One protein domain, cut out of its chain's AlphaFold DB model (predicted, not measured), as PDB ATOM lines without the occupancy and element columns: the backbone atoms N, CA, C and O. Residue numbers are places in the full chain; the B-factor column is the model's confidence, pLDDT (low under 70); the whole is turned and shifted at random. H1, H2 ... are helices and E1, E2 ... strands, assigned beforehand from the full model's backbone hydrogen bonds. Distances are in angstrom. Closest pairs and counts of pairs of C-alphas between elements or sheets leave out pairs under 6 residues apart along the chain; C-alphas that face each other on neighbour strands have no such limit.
ATOM      1  N   ALA A   8      22.510  19.354 -23.990       92.88
ATOM      2  CA  ALA A   8      21.175  19.864 -24.308       92.88
ATOM      3  C   ALA A   8      20.297  20.032 -23.065       92.88
ATOM      4  O   ALA A   8      19.622  21.051 -22.938       92.88
ATOM      5  N   ASP A   9      20.349  19.079 -22.133       88.75
ATOM      6  CA  ASP A   9      19.555  19.129 -20.906       88.75
ATOM      7  C   ASP A   9      20.057  20.265 -19.995       88.75
ATOM      8  O   ASP A   9      19.254  21.033 -19.471       88.75
ATOM      9  N   ALA A  10      21.381  20.456 -19.890       92.19
ATOM     10  CA  ALA A  10      21.979  21.568 -19.143       92.19
ATOM     11  C   ALA A  10      21.633  22.942 -19.749       92.19
ATOM     12  O   ALA A  10      21.270  23.872 -19.030       92.19
ATOM     13  N   ILE A  11      21.728  23.071 -21.078       95.69
ATOM     14  CA  ILE A  11      21.370  24.287 -21.828       95.69
ATOM     15  C   ILE A  11      19.907  24.642 -21.575       95.69
ATOM     16  O   ILE A  11      19.584  25.786 -21.248       95.69
ATOM     17  N   ALA A  12      19.035  23.648 -21.715       91.75
ATOM     18  CA  ALA A  12      17.611  23.808 -21.530       91.75
ATOM     19  C   ALA A  12      17.291  24.201 -20.073       91.75
ATOM     20  O   ALA A  12      16.550  25.165 -19.877       91.75
ATOM     21  N   TRP A  13      17.915  23.551 -19.078       89.69
ATOM     22  CA  TRP A  13      17.763  23.869 -17.650       89.69
ATOM     23  C   TRP A  13      18.178  25.301 -17.338       89.69
ATOM     24  O   TRP A  13      17.393  26.072 -16.787       89.69
ATOM     25  N   CYS A  14      19.382  25.701 -17.756       92.62
ATOM     26  CA  CYS A  14      19.868  27.059 -17.531       92.62
ATOM     27  C   CYS A  14      18.947  28.101 -18.180       92.62
ATOM     28  O   CYS A  14      18.728  29.169 -17.609       92.62
ATOM     29  N   GLY A  15      18.400  27.798 -19.358       91.81
ATOM     30  CA  GLY A  15      17.486  28.688 -20.060       91.81
ATOM     31  C   GLY A  15      16.188  28.955 -19.313       91.81
ATOM     32  O   GLY A  15      15.804  30.115 -19.149       91.81
ATOM     33  N   GLU A  16      15.529  27.900 -18.838       88.00
ATOM     34  CA  GLU A  16      14.302  28.044 -18.054       88.00
ATOM     35  C   GLU A  16      14.571  28.706 -16.703       88.00
ATOM     36  O   GLU A  16      13.827  29.609 -16.321       88.00
ATOM     37  N   VAL A  17      15.680  28.376 -16.031       86.50
ATOM     38  CA  VAL A  17      16.072  29.056 -14.787       86.50
ATOM     39  C   VAL A  17      16.273  30.554 -15.009       86.50
ATOM     40  O   VAL A  17      15.724  31.346 -14.243       86.50
ATOM     41  N   GLN A  18      16.975  30.982 -16.070       89.38
ATOM     42  CA  GLN A  18      17.104  32.420 -16.352       89.38
ATOM     43  C   GLN A  18      15.752  33.079 -16.610       89.38
ATOM     44  O   GLN A  18      15.493  34.164 -16.093       89.38
ATOM     45  N   LYS A  19      14.882  32.446 -17.407       88.62
ATOM     46  CA  LYS A  19      13.553  32.992 -17.715       88.62
ATOM     47  C   LYS A  19      12.697  33.116 -16.459       88.62
ATOM     48  O   LYS A  19      12.029  34.136 -16.285       88.62
ATOM     49  N   HIS A  20      12.740  32.113 -15.587       85.94
ATOM     50  CA  HIS A  20      11.989  32.104 -14.342       85.94
ATOM     51  C   HIS A  20      12.485  33.194 -13.387       85.94
ATOM     52  O   HIS A  20      11.698  34.041 -12.964       85.94
ATOM     53  N   VAL A  21      13.796  33.253 -13.134       85.06
ATOM     54  CA  VAL A  21      14.408  34.284 -12.281       85.06
ATOM     55  C   VAL A  21      14.133  35.681 -12.834       85.06
ATOM     56  O   VAL A  21      13.702  36.564 -12.096       85.06
ATOM     57  N   TYR A  22      14.291  35.884 -14.143       88.81
ATOM     58  CA  TYR A  22      13.985  37.166 -14.773       88.81
ATOM     59  C   TYR A  22      12.519  37.573 -14.576       88.81
ATOM     60  O   TYR A  22      12.241  38.710 -14.194       88.81
ATOM     61  N   LYS A  23      11.572  36.655 -14.812       87.75
ATOM     62  CA  LYS A  23      10.136  36.918 -14.631       87.75
ATOM     63  C   LYS A  23       9.820  37.302 -13.188       87.75
ATOM     64  O   LYS A  23       9.093  38.269 -12.973       87.75
ATOM     65  N   LEU A  24      10.375  36.560 -12.234       83.44
ATOM     66  CA  LEU A  24      10.111  36.735 -10.815       83.44
ATOM     67  C   LEU A  24      10.591  38.102 -10.310       83.44
ATOM     68  O   LEU A  24       9.822  38.846  -9.708       83.44
ATOM     69  N   PHE A  25      11.834  38.477 -10.618       85.06
ATOM     70  CA  PHE A  25      12.410  39.736 -10.135       85.06
ATOM     71  C   PHE A  25      11.972  40.964 -10.936       85.06
ATOM     72  O   PHE A  25      12.029  42.077 -10.427       85.06
ATOM     73  N   ARG A  26      11.454  40.791 -12.158       84.88
ATOM     74  CA  ARG A  26      10.781  41.881 -12.883       84.88
ATOM     75  C   ARG A  26       9.495  42.340 -12.183       84.88
ATOM     76  O   ARG A  26       9.056  43.463 -12.408       84.88
ATOM     77  N   GLN A  27       8.885  41.469 -11.382       81.38
ATOM     78  CA  GLN A  27       7.666  41.748 -10.623       81.38
ATOM     79  C   GLN A  27       7.954  42.142  -9.165       81.38
ATOM     80  O   GLN A  27       7.010  42.401  -8.422       81.38
ATOM     81  N   ASP A  28       9.226  42.190  -8.744       78.75
ATOM     82  CA  ASP A  28       9.599  42.523  -7.367       78.75
ATOM     83  C   ASP A  28       9.304  44.017  -7.092       78.75
ATOM     84  O   ASP A  28       9.901  44.893  -7.728       78.75
ATOM     85  N   PRO A  29       8.395  44.340  -6.149       80.94
ATOM     86  CA  PRO A  29       7.985  45.717  -5.869       80.94
ATOM     87  C   PRO A  29       9.099  46.567  -5.246       80.94
ATOM     88  O   PRO A  29       8.979  47.788  -5.202       80.94
ATOM     89  N   THR A  30      10.181  45.948  -4.762       84.81
ATOM     90  CA  THR A  30      11.344  46.667  -4.218       84.81
ATOM     91  C   THR A  30      12.235  47.263  -5.307       84.81
ATOM     92  O   THR A  30      13.118  48.061  -4.998       84.81
ATOM     93  N   GLY A  31      12.050  46.855  -6.568       78.44
ATOM     94  CA  GLY A  31      12.918  47.230  -7.685       78.44
ATOM     95  C   GLY A  31      14.269  46.504  -7.704       78.44
ATOM     96  O   GLY A  31      15.029  46.659  -8.659       78.44
ATOM     97  N   ILE A  32      14.576  45.678  -6.696       77.38
ATOM     98  CA  ILE A  32      15.828  44.921  -6.633       77.38
ATOM     99  C   ILE A  32      15.792  43.798  -7.667       77.38
ATOM    100  O   ILE A  32      14.971  42.887  -7.584       77.38
ATOM    101  N   GLN A  33      16.738  43.814  -8.604       78.44
ATOM    102  CA  GLN A  33      16.884  42.751  -9.594       78.44
ATOM    103  C   GLN A  33      17.952  41.751  -9.175       78.44
ATOM    104  O   GLN A  33      19.081  42.112  -8.844       78.44
ATOM    105  N   PHE A  34      17.606  40.473  -9.262       81.06
ATOM    106  CA  PHE A  34      18.542  39.381  -9.065       81.06
ATOM    107  C   PHE A  34      18.893  38.731 -10.403       81.06
ATOM    108  O   PHE A  34      18.033  38.525 -11.261       81.06
ATOM    109  N   ARG A  35      20.178  38.426 -10.598       86.44
ATOM    110  CA  ARG A  35      20.716  37.913 -11.858       86.44
ATOM    111  C   ARG A  35      21.792  36.863 -11.596       86.44
ATOM    112  O   ARG A  35      22.753  37.137 -10.887       86.44
ATOM    113  N   ILE A  36      21.661  35.691 -12.220       87.56
ATOM    114  CA  ILE A  36      22.566  34.548 -12.026       87.56
ATOM    115  C   ILE A  36      23.522  34.443 -13.212       87.56
ATOM    116  O   ILE A  36      23.075  34.423 -14.355       87.56
ATOM    117  N   SER A  37      24.827  34.358 -12.969       93.69
ATOM    118  CA  SER A  37      25.807  33.958 -13.986       93.69
ATOM    119  C   SER A  37      25.912  32.434 -14.028       93.69
ATOM    120  O   SER A  37      26.147  31.811 -12.990       93.69
ATOM    121  N   MET A  38      25.777  31.824 -15.204       96.31
ATOM    122  CA  MET A  38      25.856  30.369 -15.365       96.31
ATOM    123  C   MET A  38      26.927  29.967 -16.375       96.31
ATOM    124  O   MET A  38      27.151  30.650 -17.373       96.31
ATOM    125  N   GLY A  39      27.584  28.838 -16.109       97.56
ATOM    126  CA  GLY A  39      28.597  28.248 -16.977       97.56
ATOM    127  C   GLY A  39      28.341  26.763 -17.189       97.56
ATOM    128  O   GLY A  39      28.052  26.051 -16.229       97.56
ATOM    129  N   ILE A  40      28.465  26.303 -18.431       98.12
ATOM    130  CA  ILE A  40      28.253  24.913 -18.841       98.12
ATOM    131  C   ILE A  40      29.518  24.425 -19.547       98.12
ATOM    132  O   ILE A  40      30.015  25.081 -20.458       98.12
ATOM    133  N   GLU A  41      30.021  23.259 -19.157       97.06
ATOM    134  CA  GLU A  41      31.098  22.555 -19.857       97.06
ATOM    135  C   GLU A  41      30.881  21.042 -19.740       97.06
ATOM    136  O   GLU A  41      30.168  20.582 -18.845       97.06
ATOM    137  N   THR A  42      31.484  20.266 -20.641       95.38
ATOM    138  CA  THR A  42      31.439  18.800 -20.609       95.38
ATOM    139  C   THR A  42      32.835  18.197 -20.509       95.38
ATOM    140  O   THR A  42      33.802  18.728 -21.046       95.38
ATOM    141  N   GLY A  43      32.946  17.071 -19.812       92.44
ATOM    142  CA  GLY A  43      34.198  16.352 -19.646       92.44
ATOM    143  C   GLY A  43      34.081  15.239 -18.616       92.44
ATOM    144  O   GLY A  43      33.017  15.010 -18.039       92.44
ATOM    145  N   VAL A  44      35.192  14.545 -18.386       90.62
ATOM    146  CA  VAL A  44      35.263  13.441 -17.426       90.62
ATOM    147  C   VAL A  44      35.877  13.959 -16.121       90.62
ATOM    148  O   VAL A  44      37.004  14.464 -16.150       90.62
ATOM    149  N   PRO A  45      35.165  13.884 -14.980       90.12
ATOM    150  CA  PRO A  45      35.753  14.208 -13.686       90.12
ATOM    151  C   PRO A  45      36.849  13.193 -13.334       90.12
ATOM    152  O   PRO A  45      36.783  12.030 -13.722       90.12
ATOM    153  N   VAL A  46      37.854  13.632 -12.578       91.44
ATOM    154  CA  VAL A  46      38.935  12.761 -12.085       91.44
ATOM    155  C   VAL A  46      38.398  11.781 -11.046       91.44
ATOM    156  O   VAL A  46      38.773  10.613 -11.034       91.44
ATOM    157  N   SER A  47      37.508  12.256 -10.181       86.50
ATOM    158  CA  SER A  47      36.809  11.435  -9.204       86.50
ATOM    159  C   SER A  47      35.461  12.053  -8.864       86.50
ATOM    160  O   SER A  47      35.224  13.247  -9.074       86.50
ATOM    161  N   VAL A  48      34.578  11.211  -8.338       85.62
ATOM    162  CA  VAL A  48      33.296  11.609  -7.765       85.62
ATOM    163  C   VAL A  48      33.218  10.983  -6.384       85.62
ATOM    164  O   VAL A  48      33.453   9.782  -6.245       85.62
ATOM    165  N   SER A  49      32.924  11.778  -5.361       79.75
ATOM    166  CA  SER A  49      32.735  11.274  -3.999       79.75
ATOM    167  C   SER A  49      31.554  11.955  -3.319       79.75
ATOM    168  O   SER A  49      31.250  13.092  -3.660       79.75
ATOM    169  N   PRO A  50      30.909  11.322  -2.330       74.69
ATOM    170  CA  PRO A  50      29.879  11.984  -1.542       74.69
ATOM    171  C   PRO A  50      30.432  13.197  -0.778       74.69
ATOM    172  O   PRO A  50      31.452  13.104  -0.091       74.69
ATOM    173  N   HIS A  51      29.739  14.328  -0.859       72.94
ATOM    174  CA  HIS A  51      30.025  15.524  -0.081       72.94
ATOM    175  C   HIS A  51      29.766  15.263   1.409       72.94
ATOM    176  O   HIS A  51      28.722  14.726   1.789       72.94
ATOM    177  N   LYS A  52      30.699  15.689   2.270       70.56
ATOM    178  CA  LYS A  52      30.769  15.266   3.681       70.56
ATOM    179  C   LYS A  52      29.518  15.564   4.509       70.56
ATOM    180  O   LYS A  52      29.209  14.796   5.410       70.56
ATOM    181  N   SER A  53      28.830  16.675   4.244       65.75
ATOM    182  CA  SER A  53      27.659  17.086   5.034       65.75
ATOM    183  C   SER A  53      26.320  16.764   4.378       65.75
ATOM    184  O   SER A  53      25.320  16.656   5.077       65.75
ATOM    185  N   SER A  54      26.279  16.621   3.051       65.38
ATOM    186  CA  SER A  54      25.025  16.472   2.300       65.38
ATOM    187  C   SER A  54      24.858  15.112   1.634       65.38
ATOM    188  O   SER A  54      23.797  14.859   1.079       65.38
ATOM    189  N   GLY A  55      25.897  14.273   1.584       67.94
ATOM    190  CA  GLY A  55      25.882  12.971   0.898       67.94
ATOM    191  C   GLY A  55      25.807  13.037  -0.636       67.94
ATOM    192  O   GLY A  55      26.009  12.028  -1.303       67.94
ATOM    193  N   ARG A  56      25.550  14.219  -1.205       70.12
ATOM    194  CA  ARG A  56      25.447  14.470  -2.655       70.12
ATOM    195  C   ARG A  56      26.756  14.212  -3.390       70.12
ATOM    196  O   ARG A  56      27.818  14.362  -2.799       70.12
ATOM    197  N   ALA A  57      26.681  13.904  -4.682       74.56
ATOM    198  CA  ALA A  57      27.867  13.779  -5.520       74.56
ATOM    199  C   ALA A  57      28.666  15.094  -5.553       74.56
ATOM    200  O   ALA A  57      28.130  16.158  -5.860       74.56
ATOM    201  N   ASP A  58      29.953  14.998  -5.237       79.31
ATOM    202  CA  ASP A  58      30.940  16.059  -5.377       79.31
ATOM    203  C   ASP A  58      31.952  15.643  -6.446       79.31
ATOM    204  O   ASP A  58      32.467  14.519  -6.432       79.31
ATOM    205  N   TYR A  59      32.187  16.528  -7.409       85.56
ATOM    206  CA  TYR A  59      32.942  16.235  -8.622       85.56
ATOM    207  C   TYR A  59      34.302  16.925  -8.558       85.56
ATOM    208  O   TYR A  59      34.392  18.131  -8.338       85.56
ATOM    209  N   PHE A  60      35.369  16.177  -8.831       87.69
ATOM    210  CA  PHE A  60      36.734  16.690  -8.746       87.69
ATOM    211  C   PHE A  60      37.450  16.643 -10.088       87.69
ATOM    212  O   PHE A  60      37.189  15.799 -10.946       87.69
ATOM    213  N   GLY A  61      38.420  17.541 -10.247       90.19
ATOM    214  CA  GLY A  61      39.334  17.566 -11.383       90.19
ATOM    215  C   GLY A  61      39.226  18.821 -12.239       90.19
ATOM    216  O   GLY A  61      38.488  19.764 -11.949       90.19
ATOM    217  N   ASN A  62      40.004  18.828 -13.321       91.25
ATOM    218  CA  ASN A  62      40.175  20.003 -14.176       91.25
ATOM    219  C   ASN A  62      38.866  20.479 -14.808       91.25
ATOM    220  O   ASN A  62      38.684  21.685 -14.957       91.25
ATOM    221  N   ILE A  63      37.952  19.556 -15.121       92.19
ATOM    222  CA  ILE A  63      36.671  19.896 -15.739       92.19
ATOM    223  C   ILE A  63      35.840  20.830 -14.857       92.19
ATOM    224  O   ILE A  63      35.357  21.848 -15.332       92.19
ATOM    225  N   VAL A  64      35.760  20.563 -13.552       91.38
ATOM    226  CA  VAL A  64      34.973  21.379 -12.616       91.38
ATOM    227  C   VAL A  64      35.571  22.773 -12.467       91.38
ATOM    228  O   VAL A  64      34.859  23.777 -12.504       91.38
ATOM    229  N   ASN A  65      36.901  22.841 -12.389       91.62
ATOM    230  CA  ASN A  65      37.622  24.108 -12.377       91.62
ATOM    231  C   ASN A  65      37.364  24.907 -13.661       91.62
ATOM    232  O   ASN A  65      37.124  26.111 -13.584       91.62
ATOM    233  N   GLN A  66      37.382  24.256 -14.828       94.12
ATOM    234  CA  GLN A  66      37.080  24.883 -16.115       94.12
ATOM    235  C   GLN A  66      35.649  25.417 -16.168       94.12
ATOM    236  O   GLN A  66      35.470  26.600 -16.463       94.12
ATOM    237  N   THR A  67      34.654  24.614 -15.787       95.69
ATOM    238  CA  THR A  67      33.250  25.044 -15.710       95.69
ATOM    239  C   THR A  67      33.087  26.258 -14.796       95.69
ATOM    240  O   THR A  67      32.426  27.226 -15.164       95.69
ATOM    241  N   ALA A  68      33.752  26.270 -13.636       93.75
ATOM    242  CA  ALA A  68      33.715  27.406 -12.717       93.75
ATOM    243  C   ALA A  68      34.353  28.676 -13.314       93.75
ATOM    244  O   ALA A  68      33.876  29.785 -13.066       93.75
ATOM    245  N   ARG A  69      35.418  28.552 -14.123       95.25
ATOM    246  CA  ARG A  69      35.998  29.699 -14.850       95.25
ATOM    247  C   ARG A  69      35.063  30.221 -15.934       95.25
ATOM    248  O   ARG A  69      34.955  31.437 -16.065       95.25
ATOM    249  N   ILE A  70      34.379  29.333 -16.652       96.62
ATOM    250  CA  ILE A  70      33.370  29.695 -17.655       96.62
ATOM    251  C   ILE A  70      32.205  30.436 -16.988       96.62
ATOM    252  O   ILE A  70      31.848  31.523 -17.432       96.62
ATOM    253  N   ALA A  71      31.685  29.922 -15.868       95.81
ATOM    254  CA  ALA A  71      30.640  30.594 -15.094       95.81
ATOM    255  C   ALA A  71      31.093  31.974 -14.595       95.81
ATOM    256  O   ALA A  71      30.355  32.944 -14.704       95.81
ATOM    257  N   LYS A  72      32.340  32.090 -14.116       94.06
ATOM    258  CA  LYS A  72      32.922  33.370 -13.681       94.06
ATOM    259  C   LYS A  72      33.143  34.366 -14.829       94.06
ATOM    260  O   LYS A  72      33.245  35.564 -14.580       94.06
ATOM    261  N   ALA A  73      33.283  33.889 -16.064       94.50
ATOM    262  CA  ALA A  73      33.420  34.741 -17.242       94.50
ATOM    263  C   ALA A  73      32.075  35.318 -17.713       94.50
ATOM    264  O   ALA A  73      32.083  36.290 -18.474       94.50
ATOM    265  N   ALA A  74      30.961  34.724 -17.275       95.38
ATOM    266  CA  ALA A  74      29.609  35.190 -17.534       95.38
ATOM    267  C   ALA A  74      29.228  36.339 -16.586       95.38
ATOM    268  O   ALA A  74      29.601  36.357 -15.413       95.38
ATOM    269  N   HIS A  75      28.441  37.285 -17.092       94.56
ATOM    270  CA  HIS A  75      27.783  38.301 -16.273       94.56
ATOM    271  C   HIS A  75      26.511  37.746 -15.621       94.56
ATOM    272  O   HIS A  75      25.990  36.702 -16.015       94.56
ATOM    273  N   GLY A  76      25.976  38.452 -14.622       91.75
ATOM    274  CA  GLY A  76      24.664  38.109 -14.074       91.75
ATOM    275  C   GLY A  76      23.598  38.133 -15.177       91.75
ATOM    276  O   GLY A  76      23.500  39.115 -15.907       91.75
ATOM    277  N   GLY A  77      22.786  37.079 -15.270       92.19
ATOM    278  CA  GLY A  77      21.770  36.894 -16.314       92.19
ATOM    279  C   GLY A  77      22.300  36.206 -17.576       92.19
ATOM    280  O   GLY A  77      21.521  35.858 -18.460       92.19
ATOM    281  N   GLN A  78      23.610  35.956 -17.648       96.31
ATOM    282  CA  GLN A  78      24.265  35.367 -18.807       96.31
ATOM    283  C   GLN A  78      24.552  33.876 -18.594       96.31
ATOM    284  O   GLN A  78      24.940  33.445 -17.505       96.31
ATOM    285  N   ILE A  79      24.386  33.086 -19.658       97.94
ATOM    286  CA  ILE A  79      24.759  31.668 -19.705       97.94
ATOM    287  C   ILE A  79      25.922  31.519 -20.692       97.94
ATOM    288  O   ILE A  79      25.779  31.837 -21.873       97.94
ATOM    289  N   MET A  80      27.062  31.026 -20.215       98.19
ATOM    290  CA  MET A  80      28.233  30.716 -21.037       98.19
ATOM    291  C   MET A  80      28.399  29.209 -21.211       98.19
ATOM    292  O   MET A  80      28.469  28.464 -20.238       98.19
ATOM    293  N   LEU A  81      28.515  28.767 -22.456       98.25
ATOM    294  CA  LEU A  81      28.792  27.395 -22.852       98.25
ATOM    295  C   LEU A  81      30.240  27.292 -23.338       98.25
ATOM    296  O   LEU A  81      30.675  28.057 -24.201       98.25
ATOM    297  N   GLY A  82      30.981  26.343 -22.780       97.88
ATOM    298  CA  GLY A  82      32.335  26.018 -23.198       97.88
ATOM    299  C   GLY A  82      32.391  25.299 -24.546       97.88
ATOM    300  O   GLY A  82      31.412  24.715 -25.019       97.88
ATOM    301  N   GLY A  83      33.556  25.357 -25.188       96.56
ATOM    302  CA  GLY A  83      33.762  24.814 -26.530       96.56
ATOM    303  C   GLY A  83      33.538  23.310 -26.656       96.56
ATOM    304  O   GLY A  83      32.995  22.865 -27.669       96.56
ATOM    305  N   ASP A  84      33.921  22.533 -25.643       96.19
ATOM    306  CA  ASP A  84      33.739  21.081 -25.673       96.19
ATOM    307  C   ASP A  84      32.257  20.726 -25.507       96.19
ATOM    308  O   ASP A  84      31.740  19.877 -26.239       96.19
ATOM    309  N   ALA A  85      31.532  21.440 -24.642       97.44
ATOM    310  CA  ALA A  85      30.085  21.297 -24.522       97.44
ATOM    311  C   ALA A  85      29.337  21.732 -25.792       97.44
ATOM    312  O   ALA A  85      28.413  21.035 -26.212       97.44
ATOM    313  N   TRP A  86      29.761  22.817 -26.454       97.75
ATOM    314  CA  TRP A  86      29.228  23.213 -27.766       97.75
ATOM    315  C   TRP A  86      29.447  22.124 -28.816       97.75
ATOM    316  O   TRP A  86      28.521  21.743 -29.533       97.75
ATOM    317  N   LYS A  87      30.662  21.572 -28.883       97.00
ATOM    318  CA  LYS A  87      30.987  20.480 -29.800       97.00
ATOM    319  C   LYS A  87      30.115  19.253 -29.538       97.00
ATOM    320  O   LYS A  87      29.569  18.697 -30.491       97.00
ATOM    321  N   ALA A  88      29.968  18.843 -28.281       96.38
ATOM    322  CA  ALA A  88      29.139  17.700 -27.910       96.38
ATOM    323  C   ALA A  88      27.658  17.932 -28.256       96.38
ATOM    324  O   ALA A  88      27.037  17.064 -28.866       96.38
ATOM    325  N   PHE A  89      27.125  19.123 -27.965       96.69
ATOM    326  CA  PHE A  89      25.764  19.527 -28.330       96.69
ATOM    327  C   PHE A  89      25.519  19.462 -29.845       96.69
ATOM    328  O   PHE A  89      24.539  18.875 -30.290       96.69
ATOM    329  N   MET A  90      26.435  20.013 -30.646       96.00
ATOM    330  CA  MET A  90      26.294  20.047 -32.106       96.00
ATOM    331  C   MET A  90      26.495  18.686 -32.781       96.00
ATOM    332  O   MET A  90      26.037  18.499 -33.910       96.00
ATOM    333  N   THR A  91      27.185  17.755 -32.116       95.81
ATOM    334  CA  THR A  91      27.441  16.401 -32.633       95.81
ATOM    335  C   THR A  91      26.245  15.472 -32.412       95.81
ATOM    336  O   THR A  91      26.019  14.569 -33.214       95.81
ATOM    337  N   ASP A  92      25.453  15.694 -31.360       93.25
ATOM    338  CA  ASP A  92      24.238  14.920 -31.103       93.25
ATOM    339  C   ASP A  92      23.042  15.491 -31.885       93.25
ATOM    340  O   ASP A  92      22.405  16.459 -31.475       93.25
ATOM    341  N   ALA A  93      22.686  14.859 -33.006       88.81
ATOM    342  CA  ALA A  93      21.542  15.278 -33.818       88.81
ATOM    343  C   ALA A  93      20.189  15.186 -33.075       88.81
ATOM    344  O   ALA A  93      19.228  15.838 -33.480       88.81
ATOM    345  N   ALA A  94      20.093  14.417 -31.981       89.81
ATOM    346  CA  ALA A  94      18.895  14.368 -31.145       89.81
ATOM    347  C   ALA A  94      18.811  15.542 -30.152       89.81
ATOM    348  O   ALA A  94      17.777  15.717 -29.508       89.81
ATOM    349  N   SER A  95      19.874  16.340 -30.006       90.56
ATOM    350  CA  SER A  95      19.936  17.482 -29.086       90.56
ATOM    351  C   SER A  95      19.290  18.755 -29.634       90.56
ATOM    352  O   SER A  95      18.983  19.646 -28.843       90.56
ATOM    353  N   TYR A  96      19.063  18.881 -30.949       92.88
ATOM    354  CA  TYR A  96      18.532  20.123 -31.515       92.88
ATOM    355  C   TYR A  96      17.749  19.967 -32.825       92.88
ATOM    356  O   TYR A  96      17.769  18.926 -33.478       92.88
ATOM    357  N   SER A  97      17.040  21.025 -33.218       92.38
ATOM    358  CA  SER A  97      16.458  21.182 -34.553       92.38
ATOM    359  C   SER A  97      16.439  22.639 -35.013       92.38
ATOM    360  O   SER A  97      16.443  23.567 -34.206       92.38
ATOM    361  N   ASP A  98      16.383  22.833 -36.332       87.38
ATOM    362  CA  ASP A  98      16.282  24.161 -36.957       87.38
ATOM    363  C   ASP A  98      14.853  24.692 -37.043       87.38
ATOM    364  O   ASP A  98      14.638  25.900 -37.091       87.38
ATOM    365  N   GLY A  99      13.877  23.790 -37.069       85.31
ATOM    366  CA  GLY A  99      12.465  24.129 -37.014       85.31
ATOM    367  C   GLY A  99      11.885  23.852 -35.637       85.31
ATOM    368  O   GLY A  99      12.402  23.013 -34.886       85.31
ATOM    369  N   GLN A 100      10.768  24.518 -35.346       79.25
ATOM    370  CA  GLN A 100       9.949  24.204 -34.187       79.25
ATOM    371  C   GLN A 100       9.350  22.809 -34.368       79.25
ATOM    372  O   GLN A 100       8.370  22.614 -35.081       79.25
ATOM    373  N   THR A 101       9.963  21.824 -33.727       71.12
ATOM    374  CA  THR A 101       9.400  20.481 -33.569       71.12
ATOM    375  C   THR A 101       8.920  20.337 -32.128       71.12
ATOM    376  O   THR A 101       9.540  20.920 -31.237       71.12
ATOM    377  N   GLY A 102       7.836  19.591 -31.891       68.00
ATOM    378  CA  GLY A 102       7.217  19.477 -30.563       68.00
ATOM    379  C   GLY A 102       8.235  19.216 -29.442       68.00
ATOM    380  O   GLY A 102       9.063  18.316 -29.561       68.00
ATOM    381  N   GLY A 103       8.190  20.039 -28.388       76.31
ATOM    382  CA  GLY A 103       9.014  19.903 -27.177       76.31
ATOM    383  C   GLY A 103      10.379  20.609 -27.180       76.31
ATOM    384  O   GLY A 103      11.032  20.637 -26.143       76.31
ATOM    385  N   GLY A 104      10.827  21.195 -28.297       84.75
ATOM    386  CA  GLY A 104      12.093  21.938 -28.333       84.75
ATOM    387  C   GLY A 104      11.981  23.347 -27.740       84.75
ATOM    388  O   GLY A 104      11.098  24.112 -28.130       84.75
ATOM    389  N   LEU A 105      12.906  23.722 -26.853       90.56
ATOM    390  CA  LEU A 105      12.991  25.077 -26.298       90.56
ATOM    391  C   LEU A 105      13.824  25.988 -27.222       90.56
ATOM    392  O   LEU A 105      14.902  25.577 -27.646       90.56
ATOM    393  N   PRO A 106      13.360  27.203 -27.567       95.62
ATOM    394  CA  PRO A 106      14.041  28.061 -28.539       95.62
ATOM    395  C   PRO A 106      15.169  28.909 -27.921       95.62
ATOM    396  O   PRO A 106      14.966  29.606 -26.923       95.62
ATOM    397  N   PHE A 107      16.338  28.920 -28.572       96.69
ATOM    398  CA  PHE A 107      17.522  29.684 -28.160       96.69
ATOM    399  C   PHE A 107      18.235  30.353 -29.339       96.69
ATOM    400  O   PHE A 107      18.257  29.821 -30.449       96.69
ATOM    401  N   TYR A 108      18.909  31.472 -29.070       96.44
ATOM    402  CA  TYR A 108      20.016  31.965 -29.888       96.44
ATOM    403  C   TYR A 108      21.350  31.542 -29.276       96.44
ATOM    404  O   TYR A 108      21.487  31.431 -28.057       96.44
ATOM    405  N   PHE A 109      22.361  31.393 -30.131       96.88
ATOM    406  CA  PHE A 109      23.735  31.137 -29.714       96.88
ATOM    407  C   PHE A 109      24.663  32.206 -30.298       96.88
ATOM    408  O   PHE A 109      24.612  32.490 -31.500       96.88
ATOM    409  N   LYS A 110      25.510  32.813 -29.459       95.38
ATOM    410  CA  LYS A 110      26.454  33.864 -29.881       95.38
ATOM    411  C   LYS A 110      27.888  33.417 -29.629       95.38
ATOM    412  O   LYS A 110      28.240  33.088 -28.503       95.38
ATOM    413  N   ASP A 111      28.714  33.429 -30.667       95.25
ATOM    414  CA  ASP A 111      30.156  33.204 -30.542       95.25
ATOM    415  C   ASP A 111      30.833  34.430 -29.902       95.25
ATOM    416  O   ASP A 111      30.683  35.547 -30.403       95.25
ATOM    417  N   HIS A 112      31.559  34.221 -28.799       94.94
ATOM    418  CA  HIS A 112      32.388  35.243 -28.141       94.94
ATOM    419  C   HIS A 112      33.884  35.083 -28.448       94.94
ATOM    420  O   HIS A 112      34.689  35.934 -28.072       94.94
ATOM    421  N   GLY A 113      34.272  34.013 -29.140       94.88
ATOM    422  CA  GLY A 113      35.652  33.674 -29.439       94.88
ATOM    423  C   GLY A 113      36.344  32.901 -28.317       94.88
ATOM    424  O   GLY A 113      35.724  32.295 -27.442       94.88
ATOM    425  N   TYR A 114      37.674  32.885 -28.379       96.31
ATOM    426  CA  TYR A 114      38.515  32.052 -27.527       96.31
ATOM    427  C   TYR A 114      39.190  32.860 -26.424       96.31
ATOM    428  O   TYR A 114      39.751  33.931 -26.665       96.31
ATOM    429  N   PHE A 115      39.215  32.295 -25.221       96.25
ATOM    430  CA  PHE A 115      39.738  32.931 -24.018       96.25
ATOM    431  C   PHE A 115      40.781  32.064 -23.323       96.25
ATOM    432  O   PHE A 115      40.824  30.841 -23.469       96.25
ATOM    433  N   GLN A 116      41.661  32.728 -22.577       95.00
ATOM    434  CA  GLN A 116      42.660  32.097 -21.733       95.00
ATOM    435  C   GLN A 116      42.202  32.148 -20.276       95.00
ATOM    436  O   GLN A 116      42.057  33.229 -19.698       95.00
ATOM    437  N   PHE A 117      42.070  30.981 -19.651       93.38
ATOM    438  CA  PHE A 117      41.760  30.874 -18.230       93.38
ATOM    439  C   PHE A 117      42.972  30.439 -17.406       93.38
ATOM    440  O   PHE A 117      43.817  29.658 -17.842       93.38
ATOM    441  N   LYS A 118      43.065  30.951 -16.173       88.00
ATOM    442  CA  LYS A 118      44.133  30.575 -15.239       88.00
ATOM    443  C   LYS A 118      44.041  29.080 -14.927       88.00
ATOM    444  O   LYS A 118      43.008  28.623 -14.444       88.00
ATOM    445  N   GLY A 119      45.146  28.365 -15.134       85.44
ATOM    446  CA  GLY A 119      45.235  26.922 -14.892       85.44
ATOM    447  C   GLY A 119      44.719  26.056 -16.043       85.44
ATOM    448  O   GLY A 119      44.715  24.841 -15.905       85.44
ATOM    449  N   ILE A 120      44.322  26.657 -17.171       86.69
ATOM    450  CA  ILE A 120      43.916  25.942 -18.385       86.69
ATOM    451  C   ILE A 120      44.943  26.242 -19.474       86.69
ATOM    452  O   ILE A 120      45.198  27.401 -19.806       86.69
ATOM    453  N   ALA A 121      45.591  25.193 -19.979       82.62
ATOM    454  CA  ALA A 121      46.672  25.330 -20.952       82.62
ATOM    455  C   ALA A 121      46.155  25.688 -22.356       82.62
ATOM    456  O   ALA A 121      46.790  26.460 -23.081       82.62
ATOM    457  N   SER A 122      45.007  25.125 -22.734       87.19
ATOM    458  CA  SER A 122      44.362  25.325 -24.028       87.19
ATOM    459  C   SER A 122      43.477  26.571 -24.049       87.19
ATOM    460  O   SER A 122      43.095  27.127 -23.020       87.19
ATOM    461  N   ALA A 123      43.171  27.026 -25.261       93.38
ATOM    462  CA  ALA A 123      42.160  28.045 -25.485       93.38
ATOM    463  C   ALA A 123      40.766  27.483 -25.173       93.38
ATOM    464  O   ALA A 123      40.451  26.375 -25.604       93.38
ATOM    465  N   THR A 124      39.919  28.264 -24.506       95.25
ATOM    466  CA  THR A 124      38.517  27.904 -24.259       95.25
ATOM    467  C   THR A 124      37.616  28.772 -25.128       95.25
ATOM    468  O   THR A 124      37.586  29.990 -24.955       95.25
ATOM    469  N   LEU A 125      36.902  28.160 -26.076       96.75
ATOM    470  CA  LEU A 125      35.816  28.827 -26.801       96.75
ATOM    471  C   LEU A 125      34.682  29.134 -25.823       96.75
ATOM    472  O   LEU A 125      34.328  28.269 -25.020       96.75
ATOM    473  N   LEU A 126      34.107  30.331 -25.923       97.38
ATOM    474  CA  LEU A 126      32.890  30.704 -25.215       97.38
ATOM    475  C   LEU A 126      31.760  30.969 -26.207       97.38
ATOM    476  O   LEU A 126      31.892  31.775 -27.130       97.38
ATOM    477  N   VAL A 127      30.633  30.303 -25.980       97.69
ATOM    478  CA  VAL A 127      29.379  30.511 -26.700       97.69
ATOM    479  C   VAL A 127      28.322  30.968 -25.701       97.69
ATOM    480  O   VAL A 127      28.057  30.288 -24.717       97.69
ATOM    481  N   GLU A 128      27.691  32.110 -25.941       97.31
ATOM    482  CA  GLU A 128      26.552  32.546 -25.134       97.31
ATOM    483  C   GLU A 128      25.302  31.785 -25.546       97.31
ATOM    484  O   GLU A 128      24.965  31.743 -26.732       97.31
ATOM    485  N   VAL A 129      24.599  31.251 -24.554       97.62
ATOM    486  CA  VAL A 129      23.265  30.675 -24.713       97.62
ATOM    487  C   VAL A 129      22.253  31.745 -24.330       97.62
ATOM    488  O   VAL A 129      22.252  32.226 -23.197       97.62
ATOM    489  N   VAL A 130      21.387  32.126 -25.265       97.12
ATOM    490  CA  VAL A 130      20.395  33.188 -25.060       97.12
ATOM    491  C   VAL A 130      18.997  32.604 -25.246       97.12
ATOM    492  O   VAL A 130      18.615  32.315 -26.383       97.12
ATOM    493  N   PRO A 131      18.220  32.419 -24.166       95.94
ATOM    494  CA  PRO A 131      16.830  31.993 -24.277       95.94
ATOM    495  C   PRO A 131      16.024  33.031 -25.060       95.94
ATOM    496  O   PRO A 131      16.157  34.230 -24.808       95.94
ATOM    497  N   VAL A 132      15.176  32.585 -25.991       95.25
ATOM    498  CA  VAL A 132      14.256  33.505 -26.679       95.25
ATOM    499  C   VAL A 132      13.323  34.162 -25.654       95.25
ATOM    500  O   VAL A 132      12.794  33.501 -24.758       95.25
ATOM    501  N   GLY A 133      13.137  35.473 -25.786       93.88
ATOM    502  CA  GLY A 133      12.460  36.353 -24.836       93.88
ATOM    503  C   GLY A 133      13.404  37.095 -23.883       93.88
ATOM    504  O   GLY A 133      12.937  37.982 -23.168       93.88
ATOM    505  N   LEU A 134      14.699  36.756 -23.856       94.31
ATOM    506  CA  LEU A 134      15.728  37.424 -23.043       94.31
ATOM    507  C   LEU A 134      16.829  38.094 -23.884       94.31
ATOM    508  O   LEU A 134      17.797  38.615 -23.336       94.31
ATOM    509  N   GLU A 135      16.709  38.114 -25.213       91.50
ATOM    510  CA  GLU A 135      17.718  38.671 -26.121       91.50
ATOM    511  C   GLU A 135      17.947  40.182 -25.975       91.50
ATOM    512  O   GLU A 135      18.994  40.679 -26.395       91.50
ATOM    513  N   HIS A 136      16.993  40.904 -25.378       89.62
ATOM    514  CA  HIS A 136      17.098  42.335 -25.084       89.62
ATOM    515  C   HIS A 136      18.046  42.633 -23.918       89.62
ATOM    516  O   HIS A 136      18.488  43.774 -23.767       89.62
ATOM    517  N   ILE A 137      18.379  41.630 -23.100       88.12
ATOM    518  CA  ILE A 137      19.335  41.783 -22.005       88.12
ATOM    519  C   ILE A 137      20.739  41.886 -22.604       88.12
ATOM    520  O   ILE A 137      21.269  40.946 -23.200       88.12
ATOM    521  N   SER A 138      21.339  43.065 -22.456       85.25
ATOM    522  CA  SER A 138      22.692  43.339 -22.935       85.25
ATOM    523  C   SER A 138      23.707  43.091 -21.828       85.25
ATOM    524  O   SER A 138      23.625  43.677 -20.751       85.25
ATOM    525  N   HIS A 139      24.689  42.246 -22.118       89.12
ATOM    526  CA  HIS A 139      25.814  41.974 -21.233       89.12
ATOM    527  C   HIS A 139      27.042  42.752 -21.711       89.12
ATOM    528  O   HIS A 139      27.295  42.847 -22.915       89.12
ATOM    529  N   ALA A 140      27.822  43.294 -20.776       85.50
ATOM    530  CA  ALA A 140      29.126  43.857 -21.107       85.50
ATOM    531  C   ALA A 140      30.046  42.765 -21.702       85.50
ATOM    532  O   ALA A 140      29.814  41.571 -21.486       85.50
ATOM    533  N   PRO A 141      31.117  43.128 -22.429       87.00
ATOM    534  CA  PRO A 141      32.129  42.155 -22.829       87.00
ATOM    535  C   PRO A 141      32.668  41.379 -21.619       87.00
ATOM    536  O   PRO A 141      32.756  41.916 -20.510       87.00
ATOM    537  N   THR A 142      33.021  40.107 -21.812       87.31
ATOM    538  CA  THR A 142      33.644  39.323 -20.736       87.31
ATOM    539  C   THR A 142      34.989  39.933 -20.334       87.31
ATOM    540  O   THR A 142      35.738  40.448 -21.166       87.31
ATOM    541  N   THR A 143      35.312  39.865 -19.043       85.00
ATOM    542  CA  THR A 143      36.601  40.327 -18.500       85.00
ATOM    543  C   THR A 143      37.709  39.281 -18.646       85.00
ATOM    544  O   THR A 143      38.867  39.542 -18.310       85.00
ATOM    545  N   ALA A 144      37.377  38.086 -19.150       90.31
ATOM    546  CA  ALA A 144      38.347  37.041 -19.428       90.31
ATOM    547  C   ALA A 144      39.371  37.499 -20.476       90.31
ATOM    548  O   ALA A 144      39.053  38.195 -21.439       90.31
ATOM    549  N   LYS A 145      40.629  37.080 -20.309       93.69
ATOM    550  CA  LYS A 145      41.707  37.458 -21.227       93.69
ATOM    551  C   LYS A 145      41.497  36.770 -22.584       93.69
ATOM    552  O   LYS A 145      41.492  35.537 -22.611       93.69
ATOM    553  N   PRO A 146      41.413  37.507 -23.706       94.69
ATOM    554  CA  PRO A 146      41.326  36.889 -25.025       94.69
ATOM    555  C   PRO A 146      42.547  36.012 -25.316       94.69
ATOM    556  O   PRO A 146      43.689  36.380 -25.007       94.69
ATOM    557  N   TYR A 147      42.319  34.856 -25.929       94.69
ATOM    558  CA  TYR A 147      43.381  33.966 -26.372       94.69
ATOM    559  C   TYR A 147      43.955  34.475 -27.698       94.69
ATOM    560  O   TYR A 147      43.246  34.583 -28.692       94.69
ATOM    561  N   LYS A 148      45.247  34.820 -27.713       90.94
ATOM    562  CA  LYS A 148      45.880  35.508 -28.857       90.94
ATOM    563  C   LYS A 148      46.565  34.586 -29.869       90.94
ATOM    564  O   LYS A 148      46.973  35.059 -30.923       90.94
ATOM    565  N   LYS A 149      46.777  33.308 -29.542       90.75
ATOM    566  CA  LYS A 149      47.451  32.370 -30.456       90.75
ATOM    567  C   LYS A 149      46.437  31.782 -31.436       90.75
ATOM    568  O   LYS A 149      45.249  31.716 -31.127       90.75
ATOM    569  N   ALA A 150      46.924  31.330 -32.591       89.50
ATOM    570  CA  ALA A 150      46.096  30.627 -33.560       89.50
ATOM    571  C   ALA A 150      45.445  29.394 -32.915       89.50
ATOM    572  O   ALA A 150      46.103  28.631 -32.206       89.50
ATOM    573  N   VAL A 151      44.152  29.223 -33.168       90.19
ATOM    574  CA  VAL A 151      43.361  28.079 -32.714       90.19
ATOM    575  C   VAL A 151      43.004  27.205 -33.916       90.19
ATOM    576  O   VAL A 151      42.787  27.741 -35.009       90.19
ATOM    577  N   PRO A 152      42.955  25.873 -33.759       86.62
ATOM    578  CA  PRO A 152      42.500  24.990 -34.823       86.62
ATOM    579  C   PRO A 152      41.091  25.358 -35.290       86.62
ATOM    580  O   PRO A 152      40.250  25.790 -34.498       86.62
ATOM    581  N   ARG A 153      40.818  25.148 -36.581       89.00
ATOM    582  CA  ARG A 153      39.474  25.339 -37.131       89.00
ATOM    583  C   ARG A 153      38.494  24.403 -36.419       89.00
ATOM    584  O   ARG A 153      38.777  23.216 -36.264       89.00
ATOM    585  N   SER A 154      37.340  24.936 -36.022       89.50
ATOM    586  CA  SER A 154      36.277  24.128 -35.422       89.50
ATOM    587  C   SER A 154      35.820  23.023 -36.377       89.50
ATOM    588  O   SER A 154      35.628  23.257 -37.571       89.50
ATOM    589  N   VAL A 155      35.630  21.827 -35.821       92.31
ATOM    590  CA  VAL A 155      35.100  20.650 -36.528       92.31
ATOM    591  C   VAL A 155      33.571  20.624 -36.573       92.31
ATOM    592  O   VAL A 155      32.998  19.874 -37.354       92.31
ATOM    593  N   VAL A 156      32.913  21.453 -35.759       93.50
ATOM    594  CA  VAL A 156      31.463  21.690 -35.798       93.50
ATOM    595  C   VAL A 156      31.171  23.114 -36.284       93.50
ATOM    596  O   VAL A 156      32.024  23.998 -36.127       93.50
ATOM    597  N   PRO A 157      29.985  23.385 -36.854       93.44
ATOM    598  CA  PRO A 157      29.593  24.742 -37.218       93.44
ATOM    599  C   PRO A 157      29.656  25.694 -36.016       93.44
ATOM    600  O   PRO A 157      29.224  25.347 -34.917       93.44
ATOM    601  N   MET A 158      30.174  26.904 -36.233       94.75
ATOM    602  CA  MET A 158      30.099  27.961 -35.221       94.75
ATOM    603  C   MET A 158      28.689  28.570 -35.168       94.75
ATOM    604  O   MET A 158      27.992  28.579 -36.194       94.75
ATOM    605  N   PRO A 159      28.263  29.093 -34.003       91.88
ATOM    606  CA  PRO A 159      26.976  29.757 -33.852       91.88
ATOM    607  C   PRO A 159      26.754  30.875 -34.874       91.88
ATOM    608  O   PRO A 159      27.639  31.687 -35.146       91.88
ATOM    609  N   LYS A 160      25.533  30.960 -35.408       89.31
ATOM    610  CA  LYS A 160      25.089  32.095 -36.224       89.31
ATOM    611  C   LYS A 160      24.199  32.986 -35.364       89.31
ATOM    612  O   LYS A 160      23.118  32.562 -34.976       89.31
ATOM    613  N   ARG A 161      24.631  34.230 -35.130       77.00
ATOM    614  CA  ARG A 161      24.025  35.175 -34.172       77.00
ATOM    615  C   ARG A 161      22.500  35.341 -34.285       77.00
ATOM    616  O   ARG A 161      21.851  35.518 -33.264       77.00
ATOM    617  N   ASN A 162      21.939  35.261 -35.494       85.31
ATOM    618  CA  ASN A 162      20.514  35.510 -35.759       85.31
ATOM    619  C   ASN A 162      19.724  34.233 -36.098       85.31
ATOM    620  O   ASN A 162      18.667  34.309 -36.720       85.31
ATOM    621  N   ARG A 163      20.249  33.050 -35.760       91.88
ATOM    622  CA  ARG A 163      19.565  31.772 -35.986       91.88
ATOM    623  C   ARG A 163      18.991  31.261 -34.675       91.88
ATOM    624  O   ARG A 163      19.735  31.085 -33.714       91.88
ATOM    625  N   ILE A 164      17.690  30.990 -34.679       94.88
ATOM    626  CA  ILE A 164      17.036  30.244 -33.607       94.88
ATOM    627  C   ILE A 164      17.384  28.765 -33.778       94.88
ATOM    628  O   ILE A 164      17.347  28.231 -34.888       94.88
ATOM    629  N   VAL A 165      17.733  28.121 -32.673       95.31
ATOM    630  CA  VAL A 165      17.950  26.681 -32.567       95.31
ATOM    631  C   VAL A 165      17.040  26.165 -31.460       95.31
ATOM    632  O   VAL A 165      17.028  26.706 -30.354       95.31
ATOM    633  N   TYR A 166      16.268  25.125 -31.759       95.25
ATOM    634  CA  TYR A 166      15.377  24.488 -30.796       95.25
ATOM    635  C   TYR A 166      16.132  23.364 -30.094       95.25
ATOM    636  O   TYR A 166      16.500  22.382 -30.733       95.25
ATOM    637  N   VAL A 167      16.379  23.510 -28.796       94.00
ATOM    638  CA  VAL A 167      17.106  22.542 -27.964       94.00
ATOM    639  C   VAL A 167      16.139  21.476 -27.458       94.00
ATOM    640  O   VAL A 167      15.097  21.793 -26.882       94.00
ATOM    641  N   LYS A 168      16.492  20.208 -27.664       90.00
ATOM    642  CA  LYS A 168      15.702  19.027 -27.304       90.00
ATOM    643  C   LYS A 168      16.302  18.335 -26.079       90.00
ATOM    644  O   LYS A 168      17.246  17.545 -26.185       90.00
ATOM    645  N   SER A 169      15.720  18.628 -24.922       83.69
ATOM    646  CA  SER A 169      15.992  17.897 -23.682       83.69
ATOM    647  C   SER A 169      15.367  16.499 -23.760       83.69
ATOM    648  O   SER A 169      14.245  16.358 -24.251       83.69
ATOM    649  N   GLN A 170      16.083  15.461 -23.325       71.88
ATOM    650  CA  GLN A 170      15.516  14.109 -23.240       71.88
ATOM    651  C   GLN A 170      14.881  13.930 -21.861       71.88
ATOM    652  O   GLN A 170      15.570  13.805 -20.853       71.88
ATOM    653  N   HIS A 171      13.550  13.910 -21.832       58.97
ATOM    654  CA  HIS A 171      12.781  13.447 -20.686       58.97
ATOM    655  C   HIS A 171      12.585  11.933 -20.828       58.97
ATOM    656  O   HIS A 171      11.977  11.489 -21.806       58.97
ATOM    657  N   ASN A 172      13.045  11.134 -19.864       41.78
ATOM    658  CA  ASN A 172      12.609   9.740 -19.752       41.78
ATOM    659  C   ASN A 172      11.151   9.749 -19.285       41.78
ATOM    660  O   ASN A 172      10.845   9.754 -18.099       41.78
ATOM    661  N   GLY A 173      10.226   9.872 -20.235       37.38
ATOM    662  CA  GLY A 173       8.799   9.803 -19.963       37.38
ATOM    663  C   GLY A 173       8.408   8.421 -19.454       37.38
ATOM    664  O   GLY A 173       8.199   7.527 -20.264       37.38
ATOM    665  N   GLN A 174       8.274   8.277 -18.135       32.66
ATOM    666  CA  GLN A 174       7.225   7.495 -17.477       32.66
ATOM    667  C   GLN A 174       7.122   7.910 -15.996       32.66
ATOM    668  O   GLN A 174       8.050   7.710 -15.225       32.66
ATOM    669  N   HIS A 175       5.944   8.442 -15.652       30.80
ATOM    670  CA  HIS A 175       5.425   8.852 -14.337       30.80
ATOM    671  C   HIS A 175       5.789  10.239 -13.778       30.80
ATOM    672  O   HIS A 175       6.888  10.471 -13.294       30.80
ATOM    673  N   GLY A 176       4.748  11.080 -13.695       31.02
ATOM    674  CA  GLY A 176       4.546  12.038 -12.605       31.02
ATOM    675  C   GLY A 176       4.921  13.479 -12.928       31.02
ATOM    676  O   GLY A 176       6.061  13.767 -13.269       31.02
ATOM    677  N   GLU A 177       3.943  14.374 -12.802       34.78
ATOM    678  CA  GLU A 177       4.089  15.832 -12.787       34.78
ATOM    679  C   GLU A 177       5.365  16.283 -12.056       34.78
ATOM    680  O   GLU A 177       5.512  16.082 -10.853       34.78
ATOM    681  N   SER A 178       6.285  16.927 -12.774       35.41
ATOM    682  CA  SER A 178       7.262  17.822 -12.156       35.41
ATOM    683  C   SER A 178       7.546  18.986 -13.106       35.41
ATOM    684  O   SER A 178       7.952  18.799 -14.253       35.41
ATOM    685  N   ASP A 179       7.296  20.205 -12.630       42.06
ATOM    686  CA  ASP A 179       7.297  21.449 -13.415       42.06
ATOM    687  C   ASP A 179       8.691  21.933 -13.871       42.06
ATOM    688  O   ASP A 179       8.821  23.029 -14.415       42.06
ATOM    689  N   VAL A 180       9.757  21.141 -13.699       46.00
ATOM    690  CA  VAL A 180      11.105  21.485 -14.190       46.00
ATOM    691  C   VAL A 180      11.901  20.213 -14.555       46.00
ATOM    692  O   VAL A 180      12.907  19.879 -13.931       46.00
ATOM    693  N   GLY A 181      11.424  19.459 -15.551       45.56
ATOM    694  CA  GLY A 181      11.987  18.167 -15.972       45.56
ATOM    695  C   GLY A 181      13.313  18.252 -16.746       45.56
ATOM    696  O   GLY A 181      13.329  18.474 -17.959       45.56
ATOM    697  N   TYR A 182      14.425  17.985 -16.056       50.50
ATOM    698  CA  TYR A 182      15.752  17.773 -16.644       50.50
ATOM    699  C   TYR A 182      16.414  16.549 -16.011       50.50
ATOM    700  O   TYR A 182      16.334  16.373 -14.798       50.50
ATOM    701  N   SER A 183      17.099  15.722 -16.809       52.06
ATOM    702  CA  SER A 183      17.884  14.581 -16.312       52.06
ATOM    703  C   SER A 183      19.178  15.080 -15.649       52.06
ATOM    704  O   SER A 183      20.277  15.044 -16.215       52.06
ATOM    705  N   ILE A 184      19.029  15.649 -14.454       57.41
ATOM    706  CA  ILE A 184      20.139  16.005 -13.574       57.41
ATOM    707  C   ILE A 184      20.673  14.680 -13.012       57.41
ATOM    708  O   ILE A 184      19.944  13.922 -12.378       57.41
ATOM    709  N   ARG A 185      21.964  14.388 -13.206       52.47
ATOM    710  CA  ARG A 185      22.610  13.203 -12.602       52.47
ATOM    711  C   ARG A 185      22.450  13.167 -11.082       52.47
ATOM    712  O   ARG A 185      22.420  12.098 -10.483       52.47
ATOM    713  N   ASP A 186      22.347  14.344 -10.482       50.91
ATOM    714  CA  ASP A 186      22.277  14.546  -9.042       50.91
ATOM    715  C   ASP A 186      20.869  14.315  -8.449       50.91
ATOM    716  O   ASP A 186      20.755  14.293  -7.225       50.91
ATOM    717  N   THR A 187      19.808  14.119  -9.256       46.16
ATOM    718  CA  THR A 187      18.441  13.859  -8.742       46.16
ATOM    719  C   THR A 187      18.071  12.382  -8.637       46.16
ATOM    720  O   THR A 187      17.177  12.047  -7.870       46.16
ATOM    721  N   GLU A 188      18.737  11.481  -9.365       39.88
ATOM    722  CA  GLU A 188      18.288  10.079  -9.453       39.88
ATOM    723  C   GLU A 188      19.024   9.103  -8.529       39.88
ATOM    724  O   GLU A 188      18.604   7.954  -8.415       39.88
ATOM    725  N   VAL A 189      20.086   9.523  -7.828       38.66
ATOM    726  CA  VAL A 189      20.821   8.585  -6.960       38.66
ATOM    727  C   VAL A 189      20.395   8.659  -5.492       38.66
ATOM    728  O   VAL A 189      20.437   7.620  -4.846       38.66
ATOM    729  N   PHE A 190      19.899   9.779  -4.942       40.22
ATOM    730  CA  PHE A 190      19.470   9.808  -3.531       40.22
ATOM    731  C   PHE A 190      18.377  10.854  -3.202       40.22
ATOM    732  O   PHE A 190      18.611  12.055  -3.286       40.22
ATOM    733  N   ASP A 191      17.257  10.328  -2.687       35.66
ATOM    734  CA  ASP A 191      16.190  10.925  -1.856       35.66
ATOM    735  C   ASP A 191      15.060  11.768  -2.501       35.66
ATOM    736  O   ASP A 191      15.253  12.694  -3.284       35.66
ATOM    737  N   VAL A 192      13.839  11.459  -2.046       35.81
ATOM    738  CA  VAL A 192      12.502  11.966  -2.422       35.81
ATOM    739  C   VAL A 192      12.238  13.376  -1.858       35.81
ATOM    740  O   VAL A 192      11.182  13.968  -2.067       35.81
ATOM    741  N   LYS A 193      13.208  13.942  -1.133       39.94
ATOM    742  CA  LYS A 193      13.189  15.295  -0.560       39.94
ATOM    743  C   LYS A 193      14.319  16.139  -1.141       39.94
ATOM    744  O   LYS A 193      15.191  16.613  -0.412       39.94
ATOM    745  N   SER A 194      14.328  16.323  -2.461       41.84
ATOM    746  CA  SER A 194      15.238  17.284  -3.086       41.84
ATOM    747  C   SER A 194      15.073  18.644  -2.402       41.84
ATOM    748  O   SER A 194      14.035  19.291  -2.501       41.84
ATOM    749  N   LEU A 195      16.125  19.084  -1.710       38.81
ATOM    750  CA  LEU A 195      16.260  20.394  -1.051       38.81
ATOM    751  C   LEU A 195      16.070  21.571  -2.033       38.81
ATOM    752  O   LEU A 195      16.043  22.720  -1.611       38.81
ATOM    753  N   TYR A 196      15.983  21.275  -3.333       41.94
ATOM    754  CA  TYR A 196      15.783  22.233  -4.409       41.94
ATOM    755  C   TYR A 196      14.321  22.385  -4.842       41.94
ATOM    756  O   TYR A 196      14.038  23.295  -5.612       41.94
ATOM    757  N   GLY A 197      13.401  21.530  -4.365       44.22
ATOM    758  CA  GLY A 197      12.006  21.517  -4.815       44.22
ATOM    759  C   GLY A 197      11.863  21.611  -6.341       44.22
ATOM    760  O   GLY A 197      12.791  21.352  -7.111       44.22
ATOM    761  N   THR A 198      10.687  22.011  -6.788       49.78
ATOM    762  CA  THR A 198      10.437  22.536  -8.127       49.78
ATOM    763  C   THR A 198      10.811  24.021  -8.086       49.78
ATOM    764  O   THR A 198      10.136  24.808  -7.431       49.78
ATOM    765  N   LEU A 199      11.892  24.438  -8.764       48.69
ATOM    766  CA  LEU A 199      12.296  25.860  -8.836       48.69
ATOM    767  C   LEU A 199      11.162  26.779  -9.331       48.69
ATOM    768  O   LEU A 199      11.192  27.978  -9.083       48.69
ATOM    769  N   SER A 200      10.170  26.214 -10.023       45.47
ATOM    770  CA  SER A 200       8.938  26.878 -10.450       45.47
ATOM    771  C   SER A 200       8.030  27.335  -9.300       45.47
ATOM    772  O   SER A 200       7.212  28.228  -9.514       45.47
ATOM    773  N   GLU A 201       8.169  26.756  -8.107       54.41
ATOM    774  CA  GLU A 201       7.369  27.062  -6.911       54.41
ATOM    775  C   GLU A 201       8.064  28.051  -5.968       54.41
ATOM    776  O   GLU A 201       7.489  28.470  -4.963       54.41
ATOM    777  N   TRP A 202       9.306  28.427  -6.267       62.53
ATOM    778  CA  TRP A 202      10.123  29.222  -5.363       62.53
ATOM    779  C   TRP A 202       9.730  30.696  -5.388       62.53
ATOM    780  O   TRP A 202       9.690  31.353  -6.430       62.53
ATOM    781  N   THR A 203       9.498  31.250  -4.202       67.75
ATOM    782  CA  THR A 203       9.289  32.686  -4.023       67.75
ATOM    783  C   THR A 203      10.617  33.447  -4.150       67.75
ATOM    784  O   THR A 203      11.702  32.860  -4.037       67.75
ATOM    785  N   PRO A 204      10.595  34.788  -4.313       64.38
ATOM    786  CA  PRO A 204      11.824  35.582  -4.281       64.38
ATOM    787  C   PRO A 204      12.602  35.383  -2.973       64.38
ATOM    788  O   PRO A 204      13.831  35.440  -2.968       64.38
ATOM    789  N   GLN A 205      11.897  35.130  -1.866       66.44
ATOM    790  CA  GLN A 205      12.501  34.888  -0.561       66.44
ATOM    791  C   GLN A 205      13.182  33.515  -0.483       66.44
ATOM    792  O   GLN A 205      14.259  33.420   0.110       66.44
ATOM    793  N   ASP A 206      12.617  32.482  -1.111       66.50
ATOM    794  CA  ASP A 206      13.222  31.144  -1.169       66.50
ATOM    795  C   ASP A 206      14.531  31.178  -1.954       66.50
ATOM    796  O   ASP A 206      15.557  30.712  -1.461       66.50
ATOM    797  N   LEU A 207      14.541  31.852  -3.112       65.06
ATOM    798  CA  LEU A 207      15.766  32.074  -3.884       65.06
ATOM    799  C   LEU A 207      16.807  32.839  -3.061       65.06
ATOM    800  O   LEU A 207      17.946  32.391  -2.946       65.06
ATOM    801  N   ARG A 208      16.430  33.963  -2.435       64.56
ATOM    802  CA  ARG A 208      17.347  34.746  -1.582       64.56
ATOM    803  C   ARG A 208      17.922  33.899  -0.442       64.56
ATOM    804  O   ARG A 208      19.104  34.021  -0.128       64.56
ATOM    805  N   THR A 209      17.106  33.049   0.174       63.66
ATOM    806  CA  THR A 209      17.525  32.169   1.274       63.66
ATOM    807  C   THR A 209      18.491  31.105   0.775       63.66
ATOM    808  O   THR A 209      19.586  30.990   1.320       63.66
ATOM    809  N   TRP A 210      18.137  30.414  -0.308       62.81
ATOM    810  CA  TRP A 210      18.979  29.412  -0.949       62.81
ATOM    811  C   TRP A 210      20.378  29.959  -1.280       62.81
ATOM    812  O   TRP A 210      21.385  29.370  -0.887       62.81
ATOM    813  N   PHE A 211      20.455  31.143  -1.895       54.03
ATOM    814  CA  PHE A 211      21.735  31.792  -2.197       54.03
ATOM    815  C   PHE A 211      22.533  32.169  -0.945       54.03
ATOM    816  O   PHE A 211      23.749  31.989  -0.897       54.03
ATOM    817  N   ASN A 212      21.868  32.690   0.085       53.53
ATOM    818  CA  ASN A 212      22.540  33.103   1.315       53.53
ATOM    819  C   ASN A 212      23.070  31.916   2.133       53.53
ATOM    820  O   ASN A 212      24.073  32.063   2.834       53.53
ATOM    821  N   GLU A 213      22.430  30.748   2.056       52.78
ATOM    822  CA  GLU A 213      22.930  29.530   2.697       52.78
ATOM    823  C   GLU A 213      24.195  28.985   2.027       52.78
ATOM    824  O   GLU A 213      25.096  28.533   2.738       52.78
ATOM    825  N   ASP A 214      24.311  29.093   0.701       43.94
ATOM    826  CA  ASP A 214      25.538  28.739  -0.022       43.94
ATOM    827  C   ASP A 214      26.663  29.765   0.243       43.94
ATOM    828  O   ASP A 214      27.807  29.379   0.490       43.94
ATOM    829  N   CYS A 215      26.348  31.065   0.343       38.09
ATOM    830  CA  CYS A 215      27.323  32.113   0.699       38.09
ATOM    831  C   CYS A 215      27.927  31.949   2.107       38.09
ATOM    832  O   CYS A 215      29.091  32.286   2.327       38.09
ATOM    833  N   LYS A 216      27.172  31.411   3.077       38.66
ATOM    834  CA  LYS A 216      27.668  31.146   4.444       38.66
ATOM    835  C   LYS A 216      28.663  29.980   4.517       38.66
ATOM    836  O   LYS A 216      29.309  29.813   5.550       38.66
ATOM    837  N   ARG A 217      28.799  29.181   3.452       45.41
ATOM    838  CA  ARG A 217      29.641  27.970   3.408       45.41
ATOM    839  C   ARG A 217      31.047  28.202   2.845       45.41
ATOM    840  O   ARG A 217      31.834  27.267   2.814       45.41
TER     841      ARG A 217
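AT A GLANCE: This is residues 8 to 217 of the 230 residues of an uncharacterized protein of Aphanomyces astaci (UniProt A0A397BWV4). A strongly twisted sheet of five strands forms the core, with H1 packed on one face and H2 on the other, and H3 on the same face as H2 but beside the strands. Long links run round this core, the small hairpin of E2 and E3 lies out to one side, and H4 lies off the sheet, with its first residue, Pro 204, near Leu 24 of H1 and residues 211 to 217 sticking out. The printed part has 210 residues, with four named helices and seven named strands in the order H1 E1 E2 E3 H2 E4 H3 E5 E6 E7 H4. The main sheet is mixed, in the order E1 E4 E6 E5 E7; the class is mixed, helices and strands, with under half of the residues in named elements. The whole is compact, with a radius of gyration of the C-alphas of 17.6 A and spans of 48 by 41 by 40 A.

HOW THE PARTS SIT: H1, residues 8 to 26, is on the sheet of E1, residues 38 to 40, E4, residues 79 to 82, E6, residues 124 to 131, E5, residues 105 to 116, and E7, residues 164 to 167. Its closest C-alphas to E6 are those of Gly 15 and Pro 131, 5.4 A apart. E2, residues 47 to 50, and E3, residues 57 to 60, form a hairpin, with N 49 and O 58 3.0 A apart. H2, residues 62 to 73, is on the opposite face from H1, giving three layers, helices on both faces of a sheet; its closest C-alphas to E1 are those of Ala 71 and Gly 39, 3.6 A apart. E1 and E4 are parallel, with N 40 and O 80 2.8 A apart. H3, residues 83 to 91, is on the same face as H2, at a height over the sheet of 7.3 A; its closest C-alphas to E6 are those of Gly 83 and Leu 125, 4.5 A apart. E4, H3 and E5 make a split strand-helix-strand unit, two strands running the same way with E6 between them in the sheet, and its crossover is right-handed. E6 is antiparallel to E4, with N 81 and O 127 2.8 A apart, and forms a hairpin with E5, with N 110 and O 128 3.0 A apart. E7 is antiparallel to E5, with N 107 and O 165 2.9 A apart. H4, residues 204 to 215, is not on the sheet; it is close to H1 but not clearly touching, the closest C-alphas being those of Pro 204 and Leu 24, 6.9 A apart. In H1, H2, H3 and H4 every O i to N i+4 pair is within hydrogen-bond range.

IN THESE COORDINATES: H1 runs 26.9 A from C-alpha 8 at (21.175, 19.864, -24.308). E5 spans 30.8 A and bends by 60 degrees at residue 113; E6 spans 22.1 A. H2 spans 16.5 A, and H4 spans 16.6 A to C-alpha 215 at (27.323, 32.113, 0.699).

THE WHOLE: The C-alphas farthest apart are those of Lys 149 and His 175, 50.8 A. The printed part has no cut. The long links are H1 to E1, H3 to E5, E6 to E7 and E7 to H4. The mean pLDDT of the printed part is 80.3; residues 53 to 55, 102 and 171 to 217 are under 70.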